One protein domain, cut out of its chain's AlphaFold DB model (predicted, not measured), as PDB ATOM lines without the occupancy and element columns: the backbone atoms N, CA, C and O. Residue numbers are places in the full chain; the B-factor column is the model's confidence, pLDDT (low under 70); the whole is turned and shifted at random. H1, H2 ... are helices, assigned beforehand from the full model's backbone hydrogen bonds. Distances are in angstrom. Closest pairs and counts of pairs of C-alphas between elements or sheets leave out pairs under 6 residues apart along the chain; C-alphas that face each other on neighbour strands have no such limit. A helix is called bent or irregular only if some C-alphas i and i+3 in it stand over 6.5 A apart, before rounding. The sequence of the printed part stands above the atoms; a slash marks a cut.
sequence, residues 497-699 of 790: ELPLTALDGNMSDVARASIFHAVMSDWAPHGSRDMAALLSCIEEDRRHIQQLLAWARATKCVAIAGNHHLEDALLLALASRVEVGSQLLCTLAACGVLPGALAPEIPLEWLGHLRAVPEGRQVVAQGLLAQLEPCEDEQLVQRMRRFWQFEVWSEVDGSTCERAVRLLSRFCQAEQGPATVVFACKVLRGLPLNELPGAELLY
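AT A GLANCE: This is residues 497 to 699 of the 790 residues of the protein "PsmD12 protein" of Symbiodinium sp. CCMP2456 (UniProt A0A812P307). The model is an elongated stack of helices in which the chain goes back and forth across the long axis, like an irregular solenoid, from H1 and H2 at one end to H12 and H13 at the other. H3 is turned crosswise to H2, H4 and H6. The printed part has 203 residues with thirteen named helices, H1 to H13 in order, and no named strand; the class is all helix. It is only just compact, close to loose, with a radius of gyration of the C-alphas of 19.9 A, and spans 64 by 32 by 25 A.

HOW THE PARTS SIT: H1, residues 500 to 504, touches H4, residues 542 to 555, closest at the C-alphas of Thr 501 and Leu 548, 5.7 A. H2, residues 509 to 523, touches H5, residues 558 to 561, closest at C-alphas 513 and 559, 5.1 A. H3, residues 531 to 540, touches residues 569 to 573 of H6, residues 564 to 576, about perpendicular at 90 degrees, closest at C-alphas 535 and 569, 6.8 A. H7, residues 580 to 590, touches H4 at a shallow tilt of 15 degrees, the same way, closest at C-alphas 553 and 587, 4.8 A. H10, residues 616 to 628, is the hub, touching five helices. Among them is H8, residues 596 to 601, irregular with C-alphas 597 and 600 7.2 A apart; the closest C-alphas are those of Ala 599 and Gly 623, 4.1 A. H10 forms helical hairpins with H9, residues 604 to 610, closest at C-alphas 610 and 616, 5.1 A, and with H11, residues 633 to 643, closest at C-alphas 628 and 636, 6.2 A. H12, residues 654 to 670, and H13, residues 674 to 686, form another, at a shallow tilt of 4 degrees, closest at C-alphas 668 and 676, 6.4 A. In H2, H3, H4, H6, H7, H10 and H12 every O i to N i+4 pair is within hydrogen-bond range; H9 has 2 of 3, H11 5 of 7, H13 8 of 9, H1 0 of 1 with 2 of 2 O i to N i+3 pairs, H8 0 of 2 with 2 of 3, and H5 is too short for such a pair.

IN THESE COORDINATES: H1 begins at C-alpha 500, (13.628, 52.914, -42.074). H2 is 21.1 A long, H4 19.6 A, H10 18.4 A and H12 24.3 A. H13, 18.9 A long, ends at C-alpha 686, (14.478, 16.012, -60.259).

THE WHOLE: The C-alphas farthest apart, those of Glu 497 and Pro 674, are 63.8 A apart. The printed part has no cut and no long link. Residues 687 to 699 hold no named element. Mean pLDDT of the printed part is 79.8; 29 residues are under 70, among them 525 to 535, 537 to 544 and 694 to 699.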
ATOM      1  N   GLU A 497      10.751  60.422 -37.005       77.06
ATOM      2  CA  GLU A 497      10.087  59.541 -37.978       77.06
ATOM      3  C   GLU A 497      10.936  59.355 -39.251       77.06
ATOM      4  O   GLU A 497      10.448  59.389 -40.383       77.06
ATOM      5  N   LEU A 498      12.256  59.203 -39.075       82.69
ATOM      6  CA  LEU A 498      13.153  58.955 -40.203       82.69
ATOM      7  C   LEU A 498      12.727  57.656 -40.895       82.69
ATOM      8  O   LEU A 498      12.506  56.652 -40.213       82.69
ATOM      9  N   PRO A 499      12.667  57.621 -42.239       80.81
ATOM     10  CA  PRO A 499      12.285  56.408 -42.933       80.81
ATOM     11  C   PRO A 499      13.287  55.303 -42.598       80.81
ATOM     12  O   PRO A 499      14.499  55.527 -42.600       80.81
ATOM     13  N   LEU A 500      12.792  54.081 -42.384       79.69
ATOM     14  CA  LEU A 500      13.628  52.914 -42.074       79.69
ATOM     15  C   LEU A 500      14.725  52.651 -43.120       79.69
ATOM     16  O   LEU A 500      15.756  52.062 -42.809       79.69
ATOM     17  N   THR A 501      14.564  53.157 -44.345       79.81
ATOM     18  CA  THR A 501      15.603  53.135 -45.387       79.81
ATOM     19  C   THR A 501      16.869  53.913 -45.015       79.81
ATOM     20  O   THR A 501      17.909  53.703 -45.636       79.81
ATOM     21  N   ALA A 502      16.845  54.758 -43.980       83.75
ATOM     22  CA  ALA A 502      18.044  55.381 -43.429       83.75
ATOM     23  C   ALA A 502      19.071  54.347 -42.924       83.75
ATOM     24  O   ALA A 502      20.275  54.603 -42.978       83.75
ATOM     25  N   LEU A 503      18.611  53.149 -42.540       83.94
ATOM     26  CA  LEU A 503      19.436  52.036 -42.059       83.94
ATOM     27  C   LEU A 503      20.333  51.389 -43.135       83.94
ATOM     28  O   LEU A 503      21.280  50.685 -42.790       83.94
ATOM     29  N   ASP A 504      20.087  51.647 -44.425       81.94
ATOM     30  CA  ASP A 504      20.892  51.139 -45.557       81.94
ATOM     31  C   ASP A 504      22.261  51.854 -45.687       81.94
ATOM     32  O   ASP A 504      23.077  51.546 -46.542       81.94
ATOM     33  N   GLY A 505      22.573  52.827 -44.828       81.81
ATOM     34  CA  GLY A 505      23.920  53.407 -44.807       81.81
ATOM     35  C   GLY A 505      25.021  52.436 -44.356       81.81
ATOM     36  O   GLY A 505      24.767  51.312 -43.910       81.81
ATOM     37  N   ASN A 506      26.269  52.918 -44.417       85.25
ATOM     38  CA  ASN A 506      27.465  52.240 -43.904       85.25
ATOM     39  C   ASN A 506      27.476  52.203 -42.357       85.25
ATOM     40  O   ASN A 506      28.295  52.839 -41.694       85.25
ATOM     41  N   MET A 507      26.484  51.519 -41.795       87.94
ATOM     42  CA  MET A 507      26.242  51.310 -40.373       87.94
ATOM     43  C   MET A 507      26.714  49.912 -39.972       87.94
ATOM     44  O   MET A 507      26.623  48.976 -40.772       87.94
ATOM     45  N   SER A 508      27.197  49.753 -38.739       88.31
ATOM     46  CA  SER A 508      27.482  48.417 -38.203       88.31
ATOM     47  C   SER A 508      26.208  47.561 -38.124       88.31
ATOM     48  O   SER A 508      25.122  48.072 -37.848       88.31
ATOM     49  N   ASP A 509      26.335  46.250 -38.342       83.62
ATOM     50  CA  ASP A 509      25.192  45.326 -38.281       83.62
ATOM     51  C   ASP A 509      24.532  45.305 -36.893       83.62
ATOM     52  O   ASP A 509      23.317  45.145 -36.799       83.62
ATOM     53  N   VAL A 510      25.323  45.522 -35.833       84.88
ATOM     54  CA  VAL A 510      24.849  45.605 -34.443       84.88
ATOM     55  C   VAL A 510      23.961  46.831 -34.252       84.88
ATOM     56  O   VAL A 510      22.794  46.671 -33.906       84.88
ATOM     57  N   ALA A 511      24.460  48.030 -34.575       87.44
ATOM     58  CA  ALA A 511      23.676  49.260 -34.449       87.44
ATOM     59  C   ALA A 511      22.404  49.195 -35.308       87.44
ATOM     60  O   ALA A 511      21.322  49.574 -34.860       87.44
ATOM     61  N   ARG A 512      22.507  48.635 -36.522       88.38
ATOM     62  CA  ARG A 512      21.361  48.451 -37.416       88.38
ATOM     63  C   ARG A 512      20.286  47.560 -36.792       88.38
ATOM     64  O   ARG A 512      19.110  47.915 -36.838       88.38
ATOM     65  N   ALA A 513      20.678  46.420 -36.221       85.62
ATOM     66  CA  ALA A 513      19.756  45.490 -35.576       85.62
ATOM     67  C   ALA A 513      19.113  46.084 -34.326       85.62
ATOM     68  O   ALA A 513      17.901  45.965 -34.164       85.62
ATOM     69  N   SER A 514      19.895  46.746 -33.476       87.88
ATOM     70  CA  SER A 514      19.387  47.372 -32.261       87.88
ATOM     71  C   SER A 514      18.420  48.511 -32.549       87.88
ATOM     72  O   SER A 514      17.356  48.570 -31.935       87.88
ATOM     73  N   ILE A 515      18.744  49.385 -33.510       88.44
ATOM     74  CA  ILE A 515      17.848  50.473 -33.915       88.44
ATOM     75  C   ILE A 515      16.550  49.901 -34.469       88.44
ATOM     76  O   ILE A 515      15.467  50.296 -34.044       88.44
ATOM     77  N   PHE A 516      16.654  48.924 -35.372       87.31
ATOM     78  CA  PHE A 516      15.485  48.246 -35.911       87.31
ATOM     79  C   PHE A 516      14.646  47.586 -34.807       87.31
ATOM     80  O   PHE A 516      13.429  47.737 -34.784       87.31
ATOM     81  N   HIS A 517      15.288  46.897 -33.862       86.31
ATOM     82  CA  HIS A 517      14.613  46.268 -32.735       86.31
ATOM     83  C   HIS A 517      13.874  47.282 -31.867       86.31
ATOM     84  O   HIS A 517      12.693  47.081 -31.608       86.31
ATOM     85  N   ALA A 518      14.514  48.390 -31.502       86.81
ATOM     86  CA  ALA A 518      13.883  49.427 -30.702       86.81
ATOM     87  C   ALA A 518      12.682  50.073 -31.410       86.81
ATOM     88  O   ALA A 518      11.655  50.278 -30.770       86.81
ATOM     89  N   VAL A 519      12.773  50.332 -32.723       83.12
ATOM     90  CA  VAL A 519      11.634  50.838 -33.512       83.12
ATOM     91  C   VAL A 519      10.479  49.837 -33.508       83.12
ATOM     92  O   VAL A 519       9.343  50.204 -33.223       83.12
ATOM     93  N   MET A 520      10.765  48.554 -33.743       80.50
ATOM     94  CA  MET A 520       9.740  47.505 -33.712       80.50
ATOM     95  C   MET A 520       9.122  47.329 -32.319       80.50
ATOM     96  O   MET A 520       7.923  47.086 -32.214       80.50
ATOM     97  N   SER A 521       9.912  47.459 -31.251       82.69
ATOM     98  CA  SER A 521       9.423  47.384 -29.872       82.69
ATOM     99  C   SER A 521       8.590  48.599 -29.465       82.69
ATOM    100  O   SER A 521       7.666  48.439 -28.674       82.69
ATOM    101  N   ASP A 522       8.886  49.791 -29.983       82.25
ATOM    102  CA  ASP A 522       8.066  50.988 -29.756       82.25
ATOM    103  C   ASP A 522       6.703  50.856 -30.452       82.25
ATOM    104  O   ASP A 522       5.657  51.104 -29.853       82.25
ATOM    105  N   TRP A 523       6.704  50.341 -31.685       73.25
ATOM    106  CA  TRP A 523       5.482  50.063 -32.446       73.25
ATOM    107  C   TRP A 523       4.675  48.884 -31.887       73.25
ATOM    108  O   TRP A 523       3.450  48.858 -32.002       73.25
ATOM    109  N   ALA A 524       5.340  47.904 -31.268       71.81
ATOM    110  CA  ALA A 524       4.711  46.736 -30.659       71.81
ATOM    111  C   ALA A 524       5.363  46.371 -29.311       71.81
ATOM    112  O   ALA A 524       6.168  45.431 -29.236       71.81
ATOM    113  N   PRO A 525       4.983  47.067 -28.221       68.75
ATOM    114  CA  PRO A 525       5.548  46.841 -26.896       68.75
ATOM    115  C   PRO A 525       5.368  45.389 -26.448       68.75
ATOM    116  O   PRO A 525       4.274  44.820 -26.541       68.75
ATOM    117  N   HIS A 526       6.439  44.779 -25.933       55.75
ATOM    118  CA  HIS A 526       6.420  43.397 -25.456       55.75
ATOM    119  C   HIS A 526       5.258  43.124 -24.488       55.75
ATOM    120  O   HIS A 526       5.079  43.819 -23.490       55.75
ATOM    121  N   GLY A 527       4.477  42.077 -24.778       55.84
ATOM    122  CA  GLY A 527       3.342  41.647 -23.953       55.84
ATOM    123  C   GLY A 527       1.992  42.263 -24.326       55.84
ATOM    124  O   GLY A 527       0.968  41.856 -23.772       55.84
ATOM    125  N   SER A 528       1.951  43.180 -25.296       52.50
ATOM    126  CA  SER A 528       0.707  43.565 -25.956       52.50
ATOM    127  C   SER A 528       0.139  42.352 -26.710       52.50
ATOM    128  O   SER A 528       0.731  41.855 -27.667       52.50
ATOM    129  N   ARG A 529      -1.035  41.860 -26.290       52.03
ATOM    130  CA  ARG A 529      -1.835  40.891 -27.067       52.03
ATOM    131  C   ARG A 529      -2.356  41.481 -28.386       52.03
ATOM    132  O   ARG A 529      -2.980  40.759 -29.156       52.03
ATOM    133  N   ASP A 530      -2.088  42.755 -28.654       59.72
ATOM    134  CA  ASP A 530      -2.505  43.475 -29.851       59.72
ATOM    135  C   ASP A 530      -1.456  43.350 -30.963       59.72
ATOM    136  O   ASP A 530      -1.022  44.309 -31.589       59.72
ATOM    137  N   MET A 531      -1.051  42.118 -31.262       62.81
ATOM    138  CA  MET A 531      -0.260  41.825 -32.460       62.81
ATOM    139  C   MET A 531      -1.023  42.140 -33.764       62.81
ATOM    140  O   MET A 531      -0.418  42.299 -34.822       62.81
ATOM    141  N   ALA A 532      -2.349  42.300 -33.679       66.06
ATOM    142  CA  ALA A 532      -3.165  42.899 -34.730       66.06
ATOM    143  C   ALA A 532      -2.796  44.372 -34.988       66.06
ATOM    144  O   ALA A 532      -2.818  44.798 -36.138       66.06
ATOM    145  N   ALA A 533      -2.393  45.125 -33.958       66.75
ATOM    146  CA  ALA A 533      -1.894  46.487 -34.114       66.75
ATOM    147  C   ALA A 533      -0.535  46.505 -34.822       66.75
ATOM    148  O   ALA A 533      -0.347  47.331 -35.701       66.75
ATOM    149  N   LEU A 534       0.368  45.551 -34.547       69.62
ATOM    150  CA  LEU A 534       1.624  45.429 -35.301       69.62
ATOM    151  C   LEU A 534       1.358  45.161 -36.788       69.62
ATOM    152  O   LEU A 534       1.951  45.816 -37.638       69.62
ATOM    153  N   LEU A 535       0.443  44.239 -37.116       69.81
ATOM    154  CA  LEU A 535       0.028  44.015 -38.505       69.81
ATOM    155  C   LEU A 535      -0.616  45.266 -39.120       69.81
ATOM    156  O   LEU A 535      -0.276  45.607 -40.246       69.81
ATOM    157  N   SER A 536      -1.464  45.985 -38.376       70.50
ATOM    158  CA  SER A 536      -2.074  47.248 -38.817       70.50
ATOM    159  C   SER A 536      -1.028  48.338 -39.058       70.50
ATOM    160  O   SER A 536      -1.068  48.990 -40.089       70.50
ATOM    161  N   CYS A 537      -0.042  48.506 -38.174       66.62
ATOM    162  CA  CYS A 537       1.063  49.449 -38.351       66.62
ATOM    163  C   CYS A 537       1.950  49.049 -39.533       66.62
ATOM    164  O   CYS A 537       2.386  49.905 -40.299       66.62
ATOM    165  N   ILE A 538       2.175  47.745 -39.732       67.44
ATOM    166  CA  ILE A 538       2.882  47.237 -40.908       67.44
ATOM    167  C   ILE A 538       2.094  47.511 -42.200       67.44
ATOM    168  O   ILE A 538       2.692  47.763 -43.247       67.44
ATOM    169  N   GLU A 539       0.763  47.471 -42.148       66.50
ATOM    170  CA  GLU A 539      -0.127  47.792 -43.267       66.50
ATOM    171  C   GLU A 539      -0.271  49.304 -43.516       66.50
ATOM    172  O   GLU A 539      -0.356  49.725 -44.672       66.50
ATOM    173  N   GLU A 540      -0.267  50.125 -42.468       67.00
ATOM    174  CA  GLU A 540      -0.355  51.586 -42.540       67.00
ATOM    175  C   GLU A 540       0.967  52.196 -43.015       67.00
ATOM    176  O   GLU A 540       0.972  53.009 -43.942       67.00
ATOM    177  N   ASP A 541       2.101  51.722 -42.489       66.69
ATOM    178  CA  ASP A 541       3.445  52.146 -42.898       66.69
ATOM    179  C   ASP A 541       4.070  51.206 -43.953       66.69
ATOM    180  O   ASP A 541       5.293  51.049 -44.095       66.69
ATOM    181  N   ARG A 542       3.188  50.578 -44.749       64.12
ATOM    182  CA  ARG A 542       3.493  49.555 -45.762       64.12
ATOM    183  C   ARG A 542       4.652  49.944 -46.660       64.12
ATOM    184  O   ARG A 542       5.457  49.091 -47.013       64.12
ATOM    185  N   ARG A 543       4.787  51.218 -47.031       67.12
ATOM    186  CA  ARG A 543       5.845  51.648 -47.951       67.12
ATOM    187  C   ARG A 543       7.242  51.548 -47.330       67.12
ATOM    188  O   ARG A 543       8.144  51.059 -48.007       67.12
ATOM    189  N   HIS A 544       7.432  51.977 -46.084       67.62
ATOM    190  CA  HIS A 544       8.759  52.007 -45.460       67.62
ATOM    191  C   HIS A 544       9.225  50.614 -45.050       67.62
ATOM    192  O   HIS A 544      10.366  50.242 -45.333       67.62
ATOM    193  N   ILE A 545       8.328  49.806 -44.484       70.38
ATOM    194  CA  ILE A 545       8.649  48.426 -44.107       70.38
ATOM    195  C   ILE A 545       8.891  47.573 -45.349       70.38
ATOM    196  O   ILE A 545       9.867  46.830 -45.390       70.38
ATOM    197  N   GLN A 546       8.092  47.715 -46.411       72.94
ATOM    198  CA  GLN A 546       8.351  46.995 -47.663       72.94
ATOM    199  C   GLN A 546       9.687  47.380 -48.290       72.94
ATOM    200  O   GLN A 546      10.394  46.506 -48.791       72.94
ATOM    201  N   GLN A 547      10.050  48.665 -48.262       76.38
ATOM    202  CA  GLN A 547      11.353  49.118 -48.743       76.38
ATOM    203  C   GLN A 547      12.493  48.534 -47.905       76.38
ATOM    204  O   GLN A 547      13.475  48.067 -48.479       76.38
ATOM    205  N   LEU A 548      12.350  48.496 -46.577       72.31
ATOM    206  CA  LEU A 548      13.345  47.897 -45.693       72.31
ATOM    207  C   LEU A 548      13.452  46.380 -45.889       72.31
ATOM    208  O   LEU A 548      14.559  45.867 -45.984       72.31
ATOM    209  N   LEU A 549      12.337  45.655 -45.978       78.31
ATOM    210  CA  LEU A 549      12.328  44.206 -46.196       78.31
ATOM    211  C   LEU A 549      12.906  43.849 -47.570       78.31
ATOM    212  O   LEU A 549      13.730  42.942 -47.684       78.31
ATOM    213  N   ALA A 550      12.536  44.597 -48.613       79.88
ATOM    214  CA  ALA A 550      13.124  44.444 -49.940       79.88
ATOM    215  C   ALA A 550      14.635  44.709 -49.918       79.88
ATOM    216  O   ALA A 550      15.395  43.968 -50.542       79.88
ATOM    217  N   TRP A 551      15.068  45.724 -49.168       80.88
ATOM    218  CA  TRP A 551      16.477  46.017 -48.962       80.88
ATOM    219  C   TRP A 551      17.199  44.896 -48.204       80.88
ATOM    220  O   TRP A 551      18.184  44.372 -48.711       80.88
ATOM    221  N   ALA A 552      16.684  44.475 -47.046       78.94
ATOM    222  CA  ALA A 552      17.269  43.426 -46.214       78.94
ATOM    223  C   ALA A 552      17.381  42.107 -46.985       78.94
ATOM    224  O   ALA A 552      18.386  41.409 -46.880       78.94
ATOM    225  N   ARG A 553      16.387  41.806 -47.829       82.00
ATOM    226  CA  ARG A 553      16.422  40.694 -48.781       82.00
ATOM    227  C   ARG A 553      17.533  40.856 -49.820       82.00
ATOM    228  O   ARG A 553      18.225  39.885 -50.109       82.00
ATOM    229  N   ALA A 554      17.695  42.044 -50.400       80.88
ATOM    230  CA  ALA A 554      18.728  42.308 -51.401       80.88
ATOM    231  C   ALA A 554      20.149  42.249 -50.811       80.88
ATOM    232  O   ALA A 554      21.070  41.794 -51.490       80.88
ATOM    233  N   THR A 555      20.325  42.672 -49.557       78.19
ATOM    234  CA  THR A 555      21.623  42.712 -48.864       78.19
ATOM    235  C   THR A 555      21.903  41.493 -47.984       78.19
ATOM    236  O   THR A 555      23.019  41.355 -47.491       78.19
ATOM    237  N   LYS A 556      20.926  40.593 -47.811       82.75
ATOM    238  CA  LYS A 556      20.970  39.434 -46.901       82.75
ATOM    239  C   LYS A 556      21.322  39.822 -45.458       82.75
ATOM    240  O   LYS A 556      22.137  39.175 -44.802       82.75
ATOM    241  N   CYS A 557      20.724  40.904 -44.960       82.06
ATOM    242  CA  CYS A 557      21.030  41.452 -43.638       82.06
ATOM    243  C   CYS A 557      20.408  40.610 -42.505       82.06
ATOM    244  O   CYS A 557      19.319  40.915 -42.006       82.06
ATOM    245  N   VAL A 558      21.134  39.581 -42.053       84.19
ATOM    246  CA  VAL A 558      20.713  38.651 -40.982       84.19
ATOM    247  C   VAL A 558      20.323  39.377 -39.694       84.19
ATOM    248  O   VAL A 558      19.382  38.973 -39.027       84.19
ATOM    249  N   ALA A 559      20.992  40.483 -39.366       81.69
ATOM    250  CA  ALA A 559      20.774  41.222 -38.124       81.69
ATOM    251  C   ALA A 559      19.355  41.828 -38.010       81.69
ATOM    252  O   ALA A 559      18.796  41.903 -36.921       81.69
ATOM    253  N   ILE A 560      18.747  42.205 -39.144       82.69
ATOM    254  CA  ILE A 560      17.341  42.642 -39.197       82.69
ATOM    255  C   ILE A 560      16.422  41.423 -39.243       82.69
ATOM    256  O   ILE A 560      15.443  41.358 -38.508       82.69
ATOM    257  N   ALA A 561      16.741  40.449 -40.098       82.56
ATOM    258  CA  ALA A 561      15.901  39.278 -40.320       82.56
ATOM    259  C   ALA A 561      15.807  38.344 -39.096       82.56
ATOM    260  O   ALA A 561      14.803  37.669 -38.932       82.56
ATOM    261  N   GLY A 562      16.807  38.326 -38.216       82.12
ATOM    262  CA  GLY A 562      16.798  37.558 -36.967       82.12
ATOM    263  C   GLY A 562      16.034  38.214 -35.815       82.12
ATOM    264  O   GLY A 562      16.121  37.738 -34.688       82.12
ATOM    265  N   ASN A 563      15.326  39.319 -36.059       84.56
ATOM    266  CA  ASN A 563      14.527  39.982 -35.038       84.56
ATOM    267  C   ASN A 563      13.255  39.172 -34.734       84.56
ATOM    268  O   ASN A 563      12.440  38.938 -35.626       84.56
ATOM    269  N   HIS A 564      13.049  38.799 -33.469       83.94
ATOM    270  CA  HIS A 564      11.898  37.998 -33.033       83.94
ATOM    271  C   HIS A 564      10.547  38.660 -33.317       83.94
ATOM    272  O   HIS A 564       9.585  37.955 -33.593       83.94
ATOM    273  N   HIS A 565      10.465  39.995 -33.360       82.12
ATOM    274  CA  HIS A 565       9.226  40.674 -33.752       82.12
ATOM    275  C   HIS A 565       8.814  40.372 -35.199       82.12
ATOM    276  O   HIS A 565       7.625  40.382 -35.505       82.12
ATOM    277  N   LEU A 566       9.771  40.111 -36.102       82.69
ATOM    278  CA  LEU A 566       9.460  39.709 -37.477       82.69
ATOM    279  C   LEU A 566       8.979  38.259 -37.554       82.69
ATOM    280  O   LEU A 566       8.130  37.950 -38.389       82.69
ATOM    281  N   GLU A 567       9.499  37.385 -36.693       83.25
ATOM    282  CA  GLU A 567       9.021  36.007 -36.561       83.25
ATOM    283  C   GLU A 567       7.591  35.977 -36.004       83.25
ATOM    284  O   GLU A 567       6.710  35.365 -36.611       83.25
ATOM    285  N   ASP A 568       7.332  36.722 -34.926       83.06
ATOM    286  CA  ASP A 568       5.994  36.889 -34.353       83.06
ATOM    287  C   ASP A 568       5.024  37.476 -35.393       83.06
ATOM    288  O   ASP A 568       3.933  36.942 -35.616       83.06
ATOM    289  N   ALA A 569       5.432  38.528 -36.114       81.56
ATOM    290  CA  ALA A 569       4.626  39.114 -37.185       81.56
ATOM    291  C   ALA A 569       4.339  38.115 -38.317       81.56
ATOM    292  O   ALA A 569       3.221  38.088 -38.840       81.56
ATOM    293  N   LEU A 570       5.310  37.272 -38.690       84.62
ATOM    294  CA  LEU A 570       5.109  36.220 -39.686       84.62
ATOM    295  C   LEU A 570       4.089  35.184 -39.200       84.62
ATOM    296  O   LEU A 570       3.188  34.833 -39.961       84.62
ATOM    297  N   LEU A 571       4.197  34.715 -37.956       84.31
ATOM    298  CA  LEU A 571       3.254  33.768 -37.355       84.31
ATOM    299  C   LEU A 571       1.816  34.300 -37.384       84.31
ATOM    300  O   LEU A 571       0.883  33.600 -37.784       84.31
ATOM    301  N   LEU A 572       1.628  35.571 -37.036       82.31
ATOM    302  CA  LEU A 572       0.318  36.217 -37.107       82.31
ATOM    303  C   LEU A 572      -0.177  36.440 -38.535       82.31
ATOM    304  O   LEU A 572      -1.370  36.261 -38.805       82.31
ATOM    305  N   ALA A 573       0.718  36.791 -39.458       82.88
ATOM    306  CA  ALA A 573       0.377  36.919 -40.867       82.88
ATOM    307  C   ALA A 573      -0.041  35.567 -41.463       82.88
ATOM    308  O   ALA A 573      -0.987  35.526 -42.248       82.88
ATOM    309  N   LEU A 574       0.608  34.466 -41.065       83.25
ATOM    310  CA  LEU A 574       0.239  33.098 -41.444       83.25
ATOM    311  C   LEU A 574      -1.153  32.732 -40.912       83.25
ATOM    312  O   LEU A 574      -1.985  32.239 -41.676       83.25
ATOM    313  N   ALA A 575      -1.443  33.048 -39.645       82.88
ATOM    314  CA  ALA A 575      -2.760  32.824 -39.048       82.88
ATOM    315  C   ALA A 575      -3.874  33.628 -39.748       82.88
ATOM    316  O   ALA A 575      -4.983  33.126 -39.933       82.88
ATOM    317  N   SER A 576      -3.566  34.857 -40.176       79.12
ATOM    318  CA  SER A 576      -4.529  35.799 -40.771       79.12
ATOM    319  C   SER A 576      -4.565  35.787 -42.309       79.12
ATOM    320  O   SER A 576      -5.430  36.424 -42.904       79.12
ATOM    321  N   ARG A 577      -3.644  35.067 -42.967       80.25
ATOM    322  CA  ARG A 577      -3.442  35.012 -44.434       80.25
ATOM    323  C   ARG A 577      -3.272  36.375 -45.121       80.25
ATOM    324  O   ARG A 577      -3.762  36.591 -46.227       80.25
ATOM    325  N   VAL A 578      -2.545  37.290 -44.486       81.31
ATOM    326  CA  VAL A 578      -2.304  38.645 -45.012       81.31
ATOM    327  C   VAL A 578      -1.148  38.650 -46.019       81.31
ATOM    328  O   VAL A 578      -0.108  38.046 -45.773       81.31
ATOM    329  N   GLU A 579      -1.288  39.374 -47.136       77.88
ATOM    330  CA  GLU A 579      -0.311  39.418 -48.246       77.88
ATOM    331  C   GLU A 579       1.119  39.777 -47.795       77.88
ATOM    332  O   GLU A 579       2.093  39.223 -48.314       77.88
ATOM    333  N   VAL A 580       1.259  40.646 -46.785       79.00
ATOM    334  CA  VAL A 580       2.554  41.044 -46.203       79.00
ATOM    335  C   VAL A 580       3.331  39.847 -45.643       79.00
ATOM    336  O   VAL A 580       4.562  39.825 -45.713       79.00
ATOM    337  N   GLY A 581       2.635  38.802 -45.185       83.06
ATOM    338  CA  GLY A 581       3.263  37.568 -44.722       83.06
ATOM    339  C   GLY A 581       4.127  36.910 -45.796       83.06
ATOM    340  O   GLY A 581       5.218  36.439 -45.491       83.06
ATOM    341  N   SER A 582       3.732  36.980 -47.072       83.62
ATOM    342  CA  SER A 582       4.547  36.453 -48.177       83.62
ATOM    343  C   SER A 582       5.875  37.210 -48.358       83.62
ATOM    344  O   SER A 582       6.900  36.605 -48.684       83.62
ATOM    345  N   GLN A 583       5.887  38.525 -48.112       82.19
ATOM    346  CA  GLN A 583       7.083  39.366 -48.215       82.19
ATOM    347  C   GLN A 583       8.027  39.153 -47.030       82.19
ATOM    348  O   GLN A 583       9.237  39.019 -47.237       82.19
ATOM    349  N   LEU A 584       7.478  39.062 -45.812       83.88
ATOM    350  CA  LEU A 584       8.220  38.677 -44.608       83.88
ATOM    351  C   LEU A 584       8.882  37.311 -44.805       83.88
ATOM    352  O   LEU A 584      10.097  37.186 -44.661       83.88
ATOM    353  N   LEU A 585       8.108  36.328 -45.265       86.75
ATOM    354  CA  LEU A 585       8.574  34.977 -45.560       86.75
ATOM    355  C   LEU A 585       9.733  34.976 -46.571       86.75
ATOM    356  O   LEU A 585      10.767  34.357 -46.325       86.75
ATOM    357  N   CYS A 586       9.606  35.709 -47.685       84.56
ATOM    358  CA  CYS A 586      10.677  35.823 -48.680       84.56
ATOM    359  C   CYS A 586      11.943  36.491 -48.131       84.56
ATOM    360  O   CYS A 586      13.044  36.148 -48.557       84.56
ATOM    361  N   THR A 587      11.791  37.457 -47.227       83.62
ATOM    362  CA  THR A 587      12.913  38.193 -46.631       83.62
ATOM    363  C   THR A 587      13.672  37.319 -45.639       83.62
ATOM    364  O   THR A 587      14.892  37.199 -45.744       83.62
ATOM    365  N   LEU A 588      12.948  36.640 -44.745       85.31
ATOM    366  CA  LEU A 588      13.509  35.689 -43.785       85.31
ATOM    367  C   LEU A 588      14.205  34.523 -44.495       85.31
ATOM    368  O   LEU A 588      15.312  34.143 -44.113       85.31
ATOM    369  N   ALA A 589      13.601  34.005 -45.570       84.81
ATOM    370  CA  ALA A 589      14.197  32.951 -46.385       84.81
ATOM    371  C   ALA A 589      15.492  33.410 -47.063       84.81
ATOM    372  O   ALA A 589      16.506  32.734 -46.945       84.81
ATOM    373  N   ALA A 590      15.494  34.577 -47.719       82.62
ATOM    374  CA  ALA A 590      16.682  35.105 -48.399       82.62
ATOM    375  C   ALA A 590      17.859  35.372 -47.445       82.62
ATOM    376  O   ALA A 590      19.018  35.310 -47.853       82.62
ATOM    377  N   CYS A 591      17.559  35.663 -46.178       82.38
ATOM    378  CA  CYS A 591      18.555  35.853 -45.129       82.38
ATOM    379  C   CYS A 591      18.935  34.546 -44.405       82.38
ATOM    380  O   CYS A 591      19.797  34.578 -43.534       82.38
ATOM    381  N   GLY A 592      18.311  33.409 -44.738       82.12
ATOM    382  CA  GLY A 592      18.591  32.112 -44.113       82.12
ATOM    383  C   GLY A 592      18.137  31.996 -42.654       82.12
ATOM    384  O   GLY A 592      18.664  31.161 -41.925       82.12
ATOM    385  N   VAL A 593      17.189  32.833 -42.216       85.12
ATOM    386  CA  VAL A 593      16.707  32.888 -40.818       85.12
ATOM    387  C   VAL A 593      15.288  32.350 -40.659       85.12
ATOM    388  O   VAL A 593      14.776  32.307 -39.547       85.12
ATOM    389  N   LEU A 594      14.642  31.934 -41.754       82.88
ATOM    390  CA  LEU A 594      13.293  31.374 -41.717       82.88
ATOM    391  C   LEU A 594      13.283  30.074 -40.887       82.88
ATOM    392  O   LEU A 594      13.936  29.107 -41.291       82.88
ATOM    393  N   PRO A 595      12.548  30.007 -39.759       78.56
ATOM    394  CA  PRO A 595      12.527  28.810 -38.933       78.56
ATOM    395  C   PRO A 595      11.926  27.632 -39.704       78.56
ATOM    396  O   PRO A 595      10.782  27.685 -40.159       78.56
ATOM    397  N   GLY A 596      12.675  26.531 -39.815       72.31
ATOM    398  CA  GLY A 596      12.209  25.323 -40.510       72.31
ATOM    399  C   GLY A 596      10.924  24.731 -39.913       72.31
ATOM    400  O   GLY A 596      10.155  24.085 -40.621       72.31
ATOM    401  N   ALA A 597      10.644  25.012 -38.636       78.56
ATOM    402  CA  ALA A 597       9.415  24.608 -37.954       78.56
ATOM    403  C   ALA A 597       8.142  25.235 -38.552       78.56
ATOM    404  O   ALA A 597       7.074  24.646 -38.425       78.56
ATOM    405  N   LEU A 598       8.247  26.384 -39.234       79.94
ATOM    406  CA  LEU A 598       7.103  27.066 -39.850       79.94
ATOM    407  C   LEU A 598       6.714  26.477 -41.204       79.94
ATOM    408  O   LEU A 598       5.605  26.710 -41.677       79.94
ATOM    409  N   ALA A 599       7.594  25.688 -41.824       75.62
ATOM    410  CA  ALA A 599       7.386  25.118 -43.151       75.62
ATOM    411  C   ALA A 599       6.027  24.397 -43.361       75.62
ATOM    412  O   ALA A 599       5.448  24.568 -44.439       75.62
ATOM    413  N   PRO A 600       5.466  23.639 -42.390       76.12
ATOM    414  CA  PRO A 600       4.171  22.977 -42.558       76.12
ATOM    415  C   PRO A 600       2.993  23.959 -42.622       76.12
ATOM    416  O   PRO A 600       1.982  23.656 -43.253       76.12
ATOM    417  N   GLU A 601       3.118  25.124 -41.981       82.12
ATOM    418  CA  GLU A 601       2.035  26.102 -41.821       82.12
ATOM    419  C   GLU A 601       1.941  27.092 -42.993       82.12
ATOM    420  O   GLU A 601       0.950  27.813 -43.123       82.12
ATOM    421  N   ILE A 602       2.939  27.112 -43.888       83.38
ATOM    422  CA  ILE A 602       2.992  28.048 -45.017       83.38
ATOM    423  C   ILE A 602       1.917  27.704 -46.070       83.38
ATOM    424  O   ILE A 602       1.929  26.603 -46.634       83.38
ATOM    425  N   PRO A 603       1.029  28.649 -46.440       84.75
ATOM    426  CA  PRO A 603       0.081  28.456 -47.529       84.75
ATOM    427  C   PRO A 603       0.770  28.120 -48.860       84.75
ATOM    428  O   PRO A 603       1.757  28.744 -49.250       84.75
ATOM    429  N   LEU A 604       0.193  27.181 -49.617       80.50
ATOM    430  CA  LEU A 604       0.674  26.761 -50.946       80.50
ATOM    431  C   LEU A 604       0.930  27.926 -51.918       80.50
ATOM    432  O   LEU A 604       1.860  27.881 -52.719       80.50
ATOM    433  N   GLU A 605       0.096  28.960 -51.856       83.38
ATOM    434  CA  GLU A 605       0.229  30.183 -52.650       83.38
ATOM    435  C   GLU A 605       1.513  30.963 -52.319       83.38
ATOM    436  O   GLU A 605       2.186  31.452 -53.225       83.38
ATOM    437  N   TRP A 606       1.935  30.980 -51.051       84.69
ATOM    438  CA  TRP A 606       3.157  31.662 -50.614       84.69
ATOM    439  C   TRP A 606       4.423  30.859 -50.896       84.69
ATOM    440  O   TRP A 606       5.460  31.443 -51.221       84.69
ATOM    441  N   LEU A 607       4.332  29.525 -50.885       82.81
ATOM    442  CA  LEU A 607       5.415  28.648 -51.347       82.81
ATOM    443  C   LEU A 607       5.806  28.952 -52.807       82.81
ATOM    444  O   LEU A 607       6.976  28.861 -53.177       82.81
ATOM    445  N   GLY A 608       4.844  29.385 -53.630       80.75
ATOM    446  CA  GLY A 608       5.099  29.862 -54.990       80.75
ATOM    447  C   GLY A 608       6.011  31.093 -55.045       80.75
ATOM    448  O   GLY A 608       6.892  31.156 -55.902       80.75
ATOM    449  N   HIS A 609       5.858  32.040 -54.115       83.62
ATOM    450  CA  HIS A 609       6.701  33.240 -54.036       83.62
ATOM    451  C   HIS A 609       8.130  32.921 -53.571       83.62
ATOM    452  O   HIS A 609       9.089  33.487 -54.104       83.62
ATOM    453  N   LEU A 610       8.287  31.963 -52.651       83.06
ATOM    454  CA  LEU A 610       9.598  31.498 -52.185       83.06
ATOM    455  C   LEU A 610      10.418  30.791 -53.267       83.06
ATOM    456  O   LEU A 610      11.641  30.824 -53.205       83.06
ATOM    457  N   ARG A 611       9.785  30.211 -54.294       81.06
ATOM    458  CA  ARG A 611      10.492  29.553 -55.412       81.06
ATOM    459  C   ARG A 611      11.489  30.479 -56.121       81.06
ATOM    460  O   ARG A 611      12.495  30.010 -56.657       81.06
ATOM    461  N   ALA A 612      11.204  31.782 -56.138       80.69
ATOM    462  CA  ALA A 612      12.073  32.794 -56.732       80.69
ATOM    463  C   ALA A 612      13.267  33.185 -55.835       80.69
ATOM    464  O   ALA A 612      14.148  33.910 -56.291       80.69
ATOM    465  N   VAL A 613      13.301  32.735 -54.577       82.00
ATOM    466  CA  VAL A 613      14.404  32.948 -53.630       82.00
ATOM    467  C   VAL A 613      15.243  31.668 -53.579       82.00
ATOM    468  O   VAL A 613      14.704  30.644 -53.163       82.00
ATOM    469  N   PRO A 614      16.530  31.682 -53.973       80.94
ATOM    470  CA  PRO A 614      17.382  30.489 -53.935       80.94
ATOM    471  C   PRO A 614      17.382  29.808 -52.559       80.94
ATOM    472  O   PRO A 614      17.056  28.632 -52.449       80.94
ATOM    473  N   GLU A 615      17.599  30.581 -51.496       81.88
ATOM    474  CA  GLU A 615      17.606  30.115 -50.105       81.88
ATOM    475  C   GLU A 615      16.222  29.635 -49.626       81.88
ATOM    476  O   GLU A 615      16.108  28.851 -48.688       81.88
ATOM    477  N   GLY A 616      15.148  30.066 -50.298       80.56
ATOM    478  CA  GLY A 616      13.782  29.642 -50.008       80.56
ATOM    479  C   GLY A 616      13.418  28.279 -50.594       80.56
ATOM    480  O   GLY A 616      12.448  27.678 -50.143       80.56
ATOM    481  N   ARG A 617      14.172  27.757 -51.571       82.88
ATOM    482  CA  ARG A 617      13.833  26.504 -52.274       82.88
ATOM    483  C   ARG A 617      13.850  25.286 -51.357       82.88
ATOM    484  O   ARG A 617      12.939  24.464 -51.440       82.88
ATOM    485  N   GLN A 618      14.819  25.213 -50.445       81.44
ATOM    486  CA  GLN A 618      14.890  24.150 -49.439       81.44
ATOM    487  C   GLN A 618      13.685  24.205 -48.494       81.44
ATOM    488  O   GLN A 618      13.051  23.180 -48.248       81.44
ATOM    489  N   VAL A 619      13.301  25.401 -48.035       81.44
ATOM    490  CA  VAL A 619      12.120  25.577 -47.175       81.44
ATOM    491  C   VAL A 619      10.836  25.228 -47.923       81.44
ATOM    492  O   VAL A 619       9.945  24.601 -47.352       81.44
ATOM    493  N   VAL A 620      10.749  25.558 -49.218       82.94
ATOM    494  CA  VAL A 620       9.625  25.130 -50.058       82.94
ATOM    495  C   VAL A 620       9.556  23.613 -50.116       82.94
ATOM    496  O   VAL A 620       8.497  23.059 -49.844       82.94
ATOM    497  N   ALA A 621      10.660  22.927 -50.409       82.75
ATOM    498  CA  ALA A 621      10.676  21.468 -50.440       82.75
ATOM    499  C   ALA A 621      10.273  20.860 -49.086       82.75
ATOM    500  O   ALA A 621       9.405  19.991 -49.041       82.75
ATOM    501  N   GLN A 622      10.824  21.357 -47.977       82.88
ATOM    502  CA  GLN A 622      10.485  20.887 -46.631       82.88
ATOM    503  C   GLN A 622       9.012  21.135 -46.273       82.88
ATOM    504  O   GLN A 622       8.374  20.248 -45.707       82.88
ATOM    505  N   GLY A 623       8.452  22.293 -46.636       81.69
ATOM    506  CA  GLY A 623       7.046  22.625 -46.396       81.69
ATOM    507  C   GLY A 623       6.091  21.790 -47.245       81.69
ATOM    508  O   GLY A 623       5.104  21.262 -46.734       81.69
ATOM    509  N   LEU A 624       6.427  21.580 -48.522       83.50
ATOM    510  CA  LEU A 624       5.690  20.680 -49.412       83.50
ATOM    511  C   LEU A 624       5.666  19.253 -48.842       83.50
ATOM    512  O   LEU A 624       4.604  18.635 -48.804       83.50
ATOM    513  N   LEU A 625       6.804  18.742 -48.362       85.56
ATOM    514  CA  LEU A 625       6.891  17.407 -47.762       85.56
ATOM    515  C   LEU A 625       6.112  17.317 -46.448       85.56
ATOM    516  O   LEU A 625       5.313  16.400 -46.290       85.56
ATOM    517  N   ALA A 626       6.261  18.293 -45.552       84.62
ATOM    518  CA  ALA A 626       5.543  18.321 -44.278       84.62
ATOM    519  C   ALA A 626       4.011  18.363 -44.455       84.62
ATOM    520  O   ALA A 626       3.283  17.811 -43.637       84.62
ATOM    521  N   GLN A 627       3.508  18.971 -45.536       84.69
ATOM    522  CA  GLN A 627       2.076  18.962 -45.867       84.69
ATOM    523  C   GLN A 627       1.594  17.643 -46.493       84.69
ATOM    524  O   GLN A 627       0.395  17.351 -46.444       84.69
ATOM    525  N   LEU A 628       2.491  16.858 -47.098       86.31
ATOM    526  CA  LEU A 628       2.181  15.576 -47.743       86.31
ATOM    527  C   LEU A 628       2.322  14.380 -46.790       86.31
ATOM    528  O   LEU A 628       1.543  13.441 -46.894       86.31
ATOM    529  N   GLU A 629       3.261  14.423 -45.845       88.19
ATOM    530  CA  GLU A 629       3.489  13.372 -44.840       88.19
ATOM    531  C   GLU A 629       2.239  12.926 -44.066       88.19
ATOM    532  O   GLU A 629       2.003  11.714 -44.006       88.19
ATOM    533  N   PRO A 630       1.407  13.839 -43.527       88.00
ATOM    534  CA  PRO A 630       0.213  13.464 -42.777       88.00
ATOM    535  C   PRO A 630      -0.999  13.144 -43.665       88.00
ATOM    536  O   PRO A 630      -2.052  12.805 -43.135       88.00
ATOM    537  N   CYS A 631      -0.907  13.291 -44.993       88.44
ATOM    538  CA  CYS A 631      -2.026  12.969 -45.881       88.44
ATOM    539  C   CYS A 631      -2.305  11.466 -45.845       88.44
ATOM    540  O   CYS A 631      -1.360  10.690 -45.849       88.44
ATOM    541  N   GLU A 632      -3.569  11.050 -45.894       90.06
ATOM    542  CA  GLU A 632      -3.941   9.659 -46.200       90.06
ATOM    543  C   GLU A 632      -3.625   9.326 -47.664       90.06
ATOM    544  O   GLU A 632      -3.488  10.230 -48.487       90.06
ATOM    545  N   ASP A 633      -3.540   8.046 -48.026       89.31
ATOM    546  CA  ASP A 633      -3.099   7.623 -49.367       89.31
ATOM    547  C   ASP A 633      -3.933   8.232 -50.512       89.31
ATOM    548  O   ASP A 633      -3.378   8.710 -51.503       89.31
ATOM    549  N   GLU A 634      -5.255   8.341 -50.353       86.00
ATOM    550  CA  GLU A 634      -6.127   9.003 -51.338       86.00
ATOM    551  C   GLU A 634      -5.823  10.507 -51.481       86.00
ATOM    552  O   GLU A 634      -5.816  11.060 -52.586       86.00
ATOM    553  N   GLN A 635      -5.535  11.182 -50.364       86.81
ATOM    554  CA  GLN A 635      -5.190  12.604 -50.338       86.81
ATOM    555  C   GLN A 635      -3.782  12.844 -50.889       86.81
ATOM    556  O   GLN A 635      -3.561  13.825 -51.604       86.81
ATOM    557  N   LEU A 636      -2.851  11.936 -50.585       88.31
ATOM    558  CA  LEU A 636      -1.489  11.933 -51.096       88.31
ATOM    559  C   LEU A 636      -1.516  11.854 -52.622       88.31
ATOM    560  O   LEU A 636      -0.922  12.705 -53.279       88.31
ATOM    561  N   VAL A 637      -2.282  10.925 -53.200       85.88
ATOM    562  CA  VAL A 637      -2.415  10.785 -54.660       85.88
ATOM    563  C   VAL A 637      -2.940  12.064 -55.319       85.88
ATOM    564  O   VAL A 637      -2.389  12.526 -56.324       85.88
ATOM    565  N   GLN A 638      -3.966  12.688 -54.733       85.69
ATOM    566  CA  GLN A 638      -4.531  13.930 -55.263       85.69
ATOM    567  C   GLN A 638      -3.566  15.118 -55.156       85.69
ATOM    568  O   GLN A 638      -3.429  15.899 -56.104       85.69
ATOM    569  N   ARG A 639      -2.899  15.283 -54.009       86.31
ATOM    570  CA  ARG A 639      -2.039  16.443 -53.739       86.31
ATOM    571  C   ARG A 639      -0.682  16.319 -54.416       86.31
ATOM    572  O   ARG A 639      -0.224  17.286 -55.020       86.31
ATOM    573  N   MET A 640      -0.058  15.147 -54.408       84.00
ATOM    574  CA  MET A 640       1.329  14.988 -54.849       84.00
ATOM    575  C   MET A 640       1.546  15.399 -56.314       84.00
ATOM    576  O   MET A 640       2.544  16.041 -56.636       84.00
ATOM    577  N   ARG A 641       0.558  15.172 -57.190       83.12
ATOM    578  CA  ARG A 641       0.586  15.624 -58.596       83.12
ATOM    579  C   ARG A 641       0.665  17.145 -58.758       83.12
ATOM    580  O   ARG A 641       1.254  17.620 -59.727       83.12
ATOM    581  N   ARG A 642       0.075  17.908 -57.831       81.06
ATOM    582  CA  ARG A 642       0.112  19.380 -57.812       81.06
ATOM    583  C   ARG A 642       1.425  19.895 -57.220       81.06
ATOM    584  O   ARG A 642       1.993  20.851 -57.735       81.06
ATOM    585  N   PHE A 643       1.922  19.238 -56.176       78.81
ATOM    586  CA  PHE A 643       3.138  19.625 -55.453       78.81
ATOM    587  C   PHE A 643       4.417  19.321 -56.251       78.81
ATOM    588  O   PHE A 643       5.401  20.047 -56.148       78.81
ATOM    589  N   TRP A 644       4.405  18.309 -57.124       75.44
ATOM    590  CA  TRP A 644       5.588  17.951 -57.917       75.44
ATOM    591  C   TRP A 644       5.812  18.790 -59.181       75.44
ATOM    592  O   TRP A 644       6.782  18.592 -59.909       75.44
ATOM    593  N   GLN A 645       4.925  19.750 -59.449       71.88
ATOM    594  CA  GLN A 645       5.121  20.760 -60.494       71.88
ATOM    595  C   GLN A 645       6.069  21.891 -60.051       71.88
ATOM    596  O   GLN A 645       6.414  22.760 -60.851       71.88
ATOM    597  N   PHE A 646       6.497  21.895 -58.786       66.50
ATOM    598  CA  PHE A 646       7.461  22.853 -58.261       66.50
ATOM    599  C   PHE A 646       8.890  22.416 -58.636       66.50
ATOM    600  O   PHE A 646       9.335  21.346 -58.244       66.50
ATOM    601  N   GLU A 647       9.630  23.232 -59.394       69.25
ATOM    602  CA  GLU A 647      11.037  22.976 -59.781       69.25
ATOM    603  C   GLU A 647      12.025  23.353 -58.656       69.25
ATOM    604  O   GLU A 647      12.927  24.159 -58.861       69.25
ATOM    605  N   VAL A 648      11.825  22.850 -57.435       69.94
ATOM    606  CA  VAL A 648      12.670  23.202 -56.266       69.94
ATOM    607  C   VAL A 648      13.486  22.029 -55.724       69.94
ATOM    608  O   VAL A 648      14.218  22.172 -54.754       69.94
ATOM    609  N   TRP A 649      13.365  20.861 -56.349       74.81
ATOM    610  CA  TRP A 649      13.854  19.597 -55.804       74.81
ATOM    611  C   TRP A 649      15.358  19.368 -55.959       74.81
ATOM    612  O   TRP A 649      15.873  18.486 -55.294       74.81
ATOM    613  N   SER A 650      16.064  20.136 -56.792       68.94
ATOM    614  CA  SER A 650      17.481  19.900 -57.113       68.94
ATOM    615  C   SER A 650      18.476  20.396 -56.058       68.94
ATOM    616  O   SER A 650      19.653  20.080 -56.157       68.94
ATOM    617  N   GLU A 651      18.031  21.199 -55.088       70.19
ATOM    618  CA  GLU A 651      18.882  21.873 -54.085       70.19
ATOM    619  C   GLU A 651      18.546  21.427 -52.649       70.19
ATOM    620  O   GLU A 651      18.783  22.150 -51.684       70.19
ATOM    621  N   VAL A 652      17.924  20.257 -52.502       75.94
ATOM    622  CA  VAL A 652      17.503  19.726 -51.201       75.94
ATOM    623  C   VAL A 652      18.595  18.861 -50.586       75.94
ATOM    624  O   VAL A 652      19.240  18.096 -51.295       75.94
ATOM    625  N   ASP A 653      18.750  18.942 -49.264       80.00
ATOM    626  CA  ASP A 653      19.666  18.071 -48.528       80.00
ATOM    627  C   ASP A 653      19.250  16.587 -48.601       80.00
ATOM    628  O   ASP A 653      18.085  16.245 -48.853       80.00
ATOM    629  N   GLY A 654      20.198  15.690 -48.320       79.75
ATOM    630  CA  GLY A 654      19.966  14.242 -48.295       79.75
ATOM    631  C   GLY A 654      18.768  13.792 -47.443       79.75
ATOM    632  O   GLY A 654      18.037  12.895 -47.860       79.75
ATOM    633  N   SER A 655      18.490  14.444 -46.307       81.38
ATOM    634  CA  SER A 655      17.360  14.082 -45.429       81.38
ATOM    635  C   SER A 655      15.996  14.447 -46.032       81.38
ATOM    636  O   SER A 655      15.016  13.708 -45.934       81.38
ATOM    637  N   THR A 656      15.934  15.582 -46.721       82.56
ATOM    638  CA  THR A 656      14.758  16.074 -47.436       82.56
ATOM    639  C   THR A 656      14.522  15.215 -48.678       82.56
ATOM    640  O   THR A 656      13.382  14.851 -48.976       82.56
ATOM    641  N   CYS A 657      15.601  14.812 -49.359       82.62
ATOM    642  CA  CYS A 657      15.556  13.847 -50.452       82.62
ATOM    643  C   CYS A 657      15.011  12.485 -49.988       82.62
ATOM    644  O   CYS A 657      14.156  11.900 -50.651       82.62
ATOM    645  N   GLU A 658      15.434  12.000 -48.821       84.06
ATOM    646  CA  GLU A 658      14.987  10.722 -48.258       84.06
ATOM    647  C   GLU A 658      13.483  10.727 -47.972       84.06
ATOM    648  O   GLU A 658      12.749   9.838 -48.411       84.06
ATOM    649  N   ARG A 659      12.998  11.782 -47.309       87.19
ATOM    650  CA  ARG A 659      11.566  11.996 -47.047       87.19
ATOM    651  C   ARG A 659      10.755  12.045 -48.345       87.19
ATOM    652  O   ARG A 659       9.708  11.404 -48.442       87.19
ATOM    653  N   ALA A 660      11.262  12.746 -49.361       86.00
ATOM    654  CA  ALA A 660      10.666  12.799 -50.695       86.00
ATOM    655  C   ALA A 660      10.562  11.415 -51.354       86.00
ATOM    656  O   ALA A 660       9.510  11.067 -51.893       86.00
ATOM    657  N   VAL A 661      11.625  10.611 -51.287       86.31
ATOM    658  CA  VAL A 661      11.647   9.252 -51.843       86.31
ATOM    659  C   VAL A 661      10.677   8.326 -51.102       86.31
ATOM    660  O   VAL A 661       9.953   7.572 -51.754       86.31
ATOM    661  N   ARG A 662      10.580   8.421 -49.768       87.12
ATOM    662  CA  ARG A 662       9.601   7.655 -48.973       87.12
ATOM    663  C   ARG A 662       8.161   8.002 -49.346       87.12
ATOM    664  O   ARG A 662       7.348   7.106 -49.567       87.12
ATOM    665  N   LEU A 663       7.845   9.292 -49.480       87.62
ATOM    666  CA  LEU A 663       6.518   9.732 -49.925       87.62
ATOM    667  C   LEU A 663       6.195   9.266 -51.342       87.62
ATOM    668  O   LEU A 663       5.076   8.823 -51.606       87.62
ATOM    669  N   LEU A 664       7.180   9.315 -52.240       87.69
ATOM    670  CA  LEU A 664       7.032   8.809 -53.597       87.69
ATOM    671  C   LEU A 664       6.764   7.304 -53.618       87.69
ATOM    672  O   LEU A 664       5.906   6.848 -54.370       87.69
ATOM    673  N   SER A 665       7.466   6.545 -52.777       87.69
ATOM    674  CA  SER A 665       7.247   5.110 -52.619       87.69
ATOM    675  C   SER A 665       5.813   4.819 -52.164       87.69
ATOM    676  O   SER A 665       5.111   4.026 -52.794       87.69
ATOM    677  N   ARG A 666       5.331   5.544 -51.146       91.00
ATOM    678  CA  ARG A 666       3.958   5.424 -50.632       91.00
ATOM    679  C   ARG A 666       2.906   5.768 -51.690       91.00
ATOM    680  O   ARG A 666       1.935   5.040 -51.869       91.00
ATOM    681  N   PHE A 667       3.136   6.820 -52.471       90.12
ATOM    682  CA  PHE A 667       2.292   7.164 -53.616       90.12
ATOM    683  C   PHE A 667       2.269   6.063 -54.685       90.12
ATOM    684  O   PHE A 667       1.203   5.744 -55.207       90.12
ATOM    685  N   CYS A 668       3.415   5.454 -55.004       86.31
ATOM    686  CA  CYS A 668       3.480   4.347 -55.959       86.31
ATOM    687  C   CYS A 668       2.750   3.089 -55.468       86.31
ATOM    688  O   CYS A 668       2.228   2.336 -56.290       86.31
ATOM    689  N   GLN A 669       2.687   2.870 -54.151       88.69
ATOM    690  CA  GLN A 669       1.873   1.807 -53.552       88.69
ATOM    691  C   GLN A 669       0.375   2.117 -53.665       88.69
ATOM    692  O   GLN A 669      -0.400   1.232 -54.031       88.69
ATOM    693  N   ALA A 670      -0.012   3.366 -53.390       87.94
ATOM    694  CA  ALA A 670      -1.398   3.826 -53.410       87.94
ATOM    695  C   ALA A 670      -1.998   3.911 -54.826       87.94
ATOM    696  O   ALA A 670      -3.169   3.593 -55.023       87.94
ATOM    697  N   GLU A 671      -1.212   4.320 -55.827       88.88
ATOM    698  CA  GLU A 671      -1.668   4.474 -57.209       88.88
ATOM    699  C   GLU A 671      -0.853   3.602 -58.169       88.88
ATOM    700  O   GLU A 671       0.221   3.980 -58.629       88.88
ATOM    701  N   GLN A 672      -1.385   2.438 -58.540       86.19
ATOM    702  CA  GLN A 672      -0.703   1.532 -59.466       86.19
ATOM    703  C   GLN A 672      -1.011   1.864 -60.931       86.19
ATOM    704  O   GLN A 672      -2.155   2.106 -61.313       86.19
ATOM    705  N   GLY A 673       0.014   1.812 -61.783       87.38
ATOM    706  CA  GLY A 673      -0.159   1.912 -63.228       87.38
ATOM    707  C   GLY A 673       1.054   2.478 -63.970       87.38
ATOM    708  O   GLY A 673       1.964   3.049 -63.364       87.38
ATOM    709  N   PRO A 674       1.075   2.363 -65.309       80.81
ATOM    710  CA  PRO A 674       2.179   2.859 -66.129       80.81
ATOM    711  C   PRO A 674       2.348   4.385 -66.038       80.81
ATOM    712  O   PRO A 674       3.472   4.880 -66.073       80.81
ATOM    713  N   ALA A 675       1.257   5.138 -65.859       81.88
ATOM    714  CA  ALA A 675       1.314   6.587 -65.660       81.88
ATOM    715  C   ALA A 675       2.019   6.967 -64.344       81.88
ATOM    716  O   ALA A 675       2.832   7.891 -64.335       81.88
ATOM    717  N   THR A 676       1.771   6.218 -63.265       83.19
ATOM    718  CA  THR A 676       2.442   6.392 -61.969       83.19
ATOM    719  C   THR A 676       3.936   6.141 -62.084       83.19
ATOM    720  O   THR A 676       4.727   6.937 -61.591       83.19
ATOM    721  N   VAL A 677       4.341   5.079 -62.785       81.06
ATOM    722  CA  VAL A 677       5.760   4.765 -63.012       81.06
ATOM    723  C   VAL A 677       6.458   5.892 -63.775       81.06
ATOM    724  O   VAL A 677       7.543   6.322 -63.388       81.06
ATOM    725  N   VAL A 678       5.830   6.418 -64.831       83.81
ATOM    726  CA  VAL A 678       6.375   7.553 -65.596       83.81
ATOM    727  C   VAL A 678       6.487   8.804 -64.722       83.81
ATOM    728  O   VAL A 678       7.512   9.487 -64.761       83.81
ATOM    729  N   PHE A 679       5.464   9.088 -63.914       84.81
ATOM    730  CA  PHE A 679       5.483  10.199 -62.968       84.81
ATOM    731  C   PHE A 679       6.601  10.036 -61.931       84.81
ATOM    732  O   PHE A 679       7.398  10.953 -61.762       84.81
ATOM    733  N   ALA A 680       6.732   8.859 -61.317       83.00
ATOM    734  CA  ALA A 680       7.761   8.567 -60.325       83.00
ATOM    735  C   ALA A 680       9.178   8.654 -60.899       83.00
ATOM    736  O   ALA A 680      10.054   9.263 -60.294       83.00
ATOM    737  N   CYS A 681       9.407   8.154 -62.113       81.38
ATOM    738  CA  CYS A 681      10.685   8.332 -62.802       81.38
ATOM    739  C   CYS A 681      10.990   9.810 -63.094       81.38
ATOM    740  O   CYS A 681      12.135  10.242 -62.970       81.38
ATOM    741  N   LYS A 682       9.979  10.605 -63.475       82.00
ATOM    742  CA  LYS A 682      10.140  12.051 -63.690       82.00
ATOM    743  C   LYS A 682      10.472  12.777 -62.385       82.00
ATOM    744  O   LYS A 682      11.327  13.655 -62.390       82.00
ATOM    745  N   VAL A 683       9.819  12.387 -61.294       82.00
ATOM    746  CA  VAL A 683      10.072  12.889 -59.944       82.00
ATOM    747  C   VAL A 683      11.508  12.597 -59.512       82.00
ATOM    748  O   VAL A 683      12.238  13.521 -59.163       82.00
ATOM    749  N   LEU A 684      11.921  11.328 -59.585       83.12
ATOM    750  CA  LEU A 684      13.239  10.861 -59.155       83.12
ATOM    751  C   LEU A 684      14.375  11.569 -59.895       83.12
ATOM    752  O   LEU A 684      15.384  11.898 -59.285       83.12
ATOM    753  N   ARG A 685      14.195  11.872 -61.187       81.94
ATOM    754  CA  ARG A 685      15.177  12.639 -61.973       81.94
ATOM    755  C   ARG A 685      15.386  14.071 -61.482       81.94
ATOM    756  O   ARG A 685      16.442  14.633 -61.748       81.94
ATOM    757  N   GLY A 686      14.392  14.663 -60.820       78.88
ATOM    758  CA  GLY A 686      14.478  16.012 -60.259       78.88
ATOM    759  C   GLY A 686      15.074  16.072 -58.851       78.88
ATOM    760  O   GLY A 686      15.381  17.169 -58.395       78.88
ATOM    761  N   LEU A 687      15.222  14.932 -58.169       83.06
ATOM    762  CA  LEU A 687      15.790  14.833 -56.821       83.06
ATOM    763  C   LEU A 687      17.299  14.527 -56.888       83.06
ATOM    764  O   LEU A 687      17.702  13.748 -57.753       83.06
ATOM    765  N   PRO A 688      18.132  15.063 -55.979       82.31
ATOM    766  CA  PRO A 688      19.562  14.769 -55.904       82.31
ATOM    767  C   PRO A 688      19.795  13.416 -55.212       82.31
ATOM    768  O   PRO A 688      20.208  13.334 -54.057       82.31
ATOM    769  N   LEU A 689      19.525  12.310 -55.912       82.31
ATOM    770  CA  LEU A 689      19.606  10.955 -55.337       82.31
ATOM    771  C   LEU A 689      21.038  10.533 -54.948       82.31
ATOM    772  O   LEU A 689      21.249   9.489 -54.319       82.31
ATOM    773  N   ASN A 690      22.037  11.311 -55.356       78.88
ATOM    774  CA  ASN A 690      23.432  11.179 -54.951       78.88
ATOM    775  C   ASN A 690      23.664  11.587 -53.486       78.88
ATOM    776  O   ASN A 690      24.592  11.062 -52.880       78.88
ATOM    777  N   GLU A 691      22.821  12.449 -52.907       76.88
ATOM    778  CA  GLU A 691      22.929  12.851 -51.496       76.88
ATOM    779  C   GLU A 691      22.340  11.826 -50.517       76.88
ATOM    780  O   GLU A 691      22.543  11.924 -49.307       76.88
ATOM    781  N   LEU A 692      21.639  10.811 -51.026       78.31
ATOM    782  CA  LEU A 692      21.076   9.758 -50.189       78.31
ATOM    783  C   LEU A 692      22.176   8.824 -49.670       78.31
ATOM    784  O   LEU A 692      22.962   8.302 -50.477       78.31
ATOM    785  N   PRO A 693      22.210   8.524 -48.357       73.56
ATOM    786  CA  PRO A 693      23.135   7.542 -47.811       73.56
ATOM    787  C   PRO A 693      22.959   6.201 -48.540       73.56
ATOM    788  O   PRO A 693      21.850   5.733 -48.793       73.56
ATOM    789  N   GLY A 694      24.087   5.603 -48.944       59.97
ATOM    790  CA  GLY A 694      24.221   4.572 -49.986       59.97
ATOM    791  C   GLY A 694      23.258   3.376 -49.976       59.97
ATOM    792  O   GLY A 694      23.112   2.743 -51.021       59.97
ATOM    793  N   ALA A 695      22.587   3.084 -48.861       56.19
ATOM    794  CA  ALA A 695      21.795   1.874 -48.668       56.19
ATOM    795  C   ALA A 695      20.285   2.024 -48.937       56.19
ATOM    796  O   ALA A 695      19.668   1.048 -49.340       56.19
ATOM    797  N   GLU A 696      19.660   3.190 -48.765       59.50
ATOM    798  CA  GLU A 696      18.190   3.235 -48.602       59.50
ATOM    799  C   GLU A 696      17.384   3.090 -49.903       59.50
ATOM    800  O   GLU A 696      16.347   2.431 -49.921       59.50
ATOM    801  N   LEU A 697      17.898   3.593 -51.028       60.84
ATOM    802  CA  LEU A 697      17.250   3.447 -52.343       60.84
ATOM    803  C   LEU A 697      17.188   1.996 -52.849       60.84
ATOM    804  O   LEU A 697      16.401   1.694 -53.741       60.84
ATOM    805  N   LEU A 698      18.032   1.106 -52.318       55.38
ATOM    806  CA  LEU A 698      18.106  -0.295 -52.742       55.38
ATOM    807  C   LEU A 698      17.061  -1.188 -52.050       55.38
ATOM    808  O   LEU A 698      16.883  -2.329 -52.474       55.38
ATOM    809  N   TYR A 699      16.367  -0.684 -51.023       60.91
ATOM    810  CA  TYR A 699      15.437  -1.463 -50.196       60.91
ATOM    811  C   TYR A 699      13.973  -1.011 -50.273       60.91
ATOM    812  O   TYR A 699      13.156  -1.548 -49.533       60.91
TER     813      TYR A 699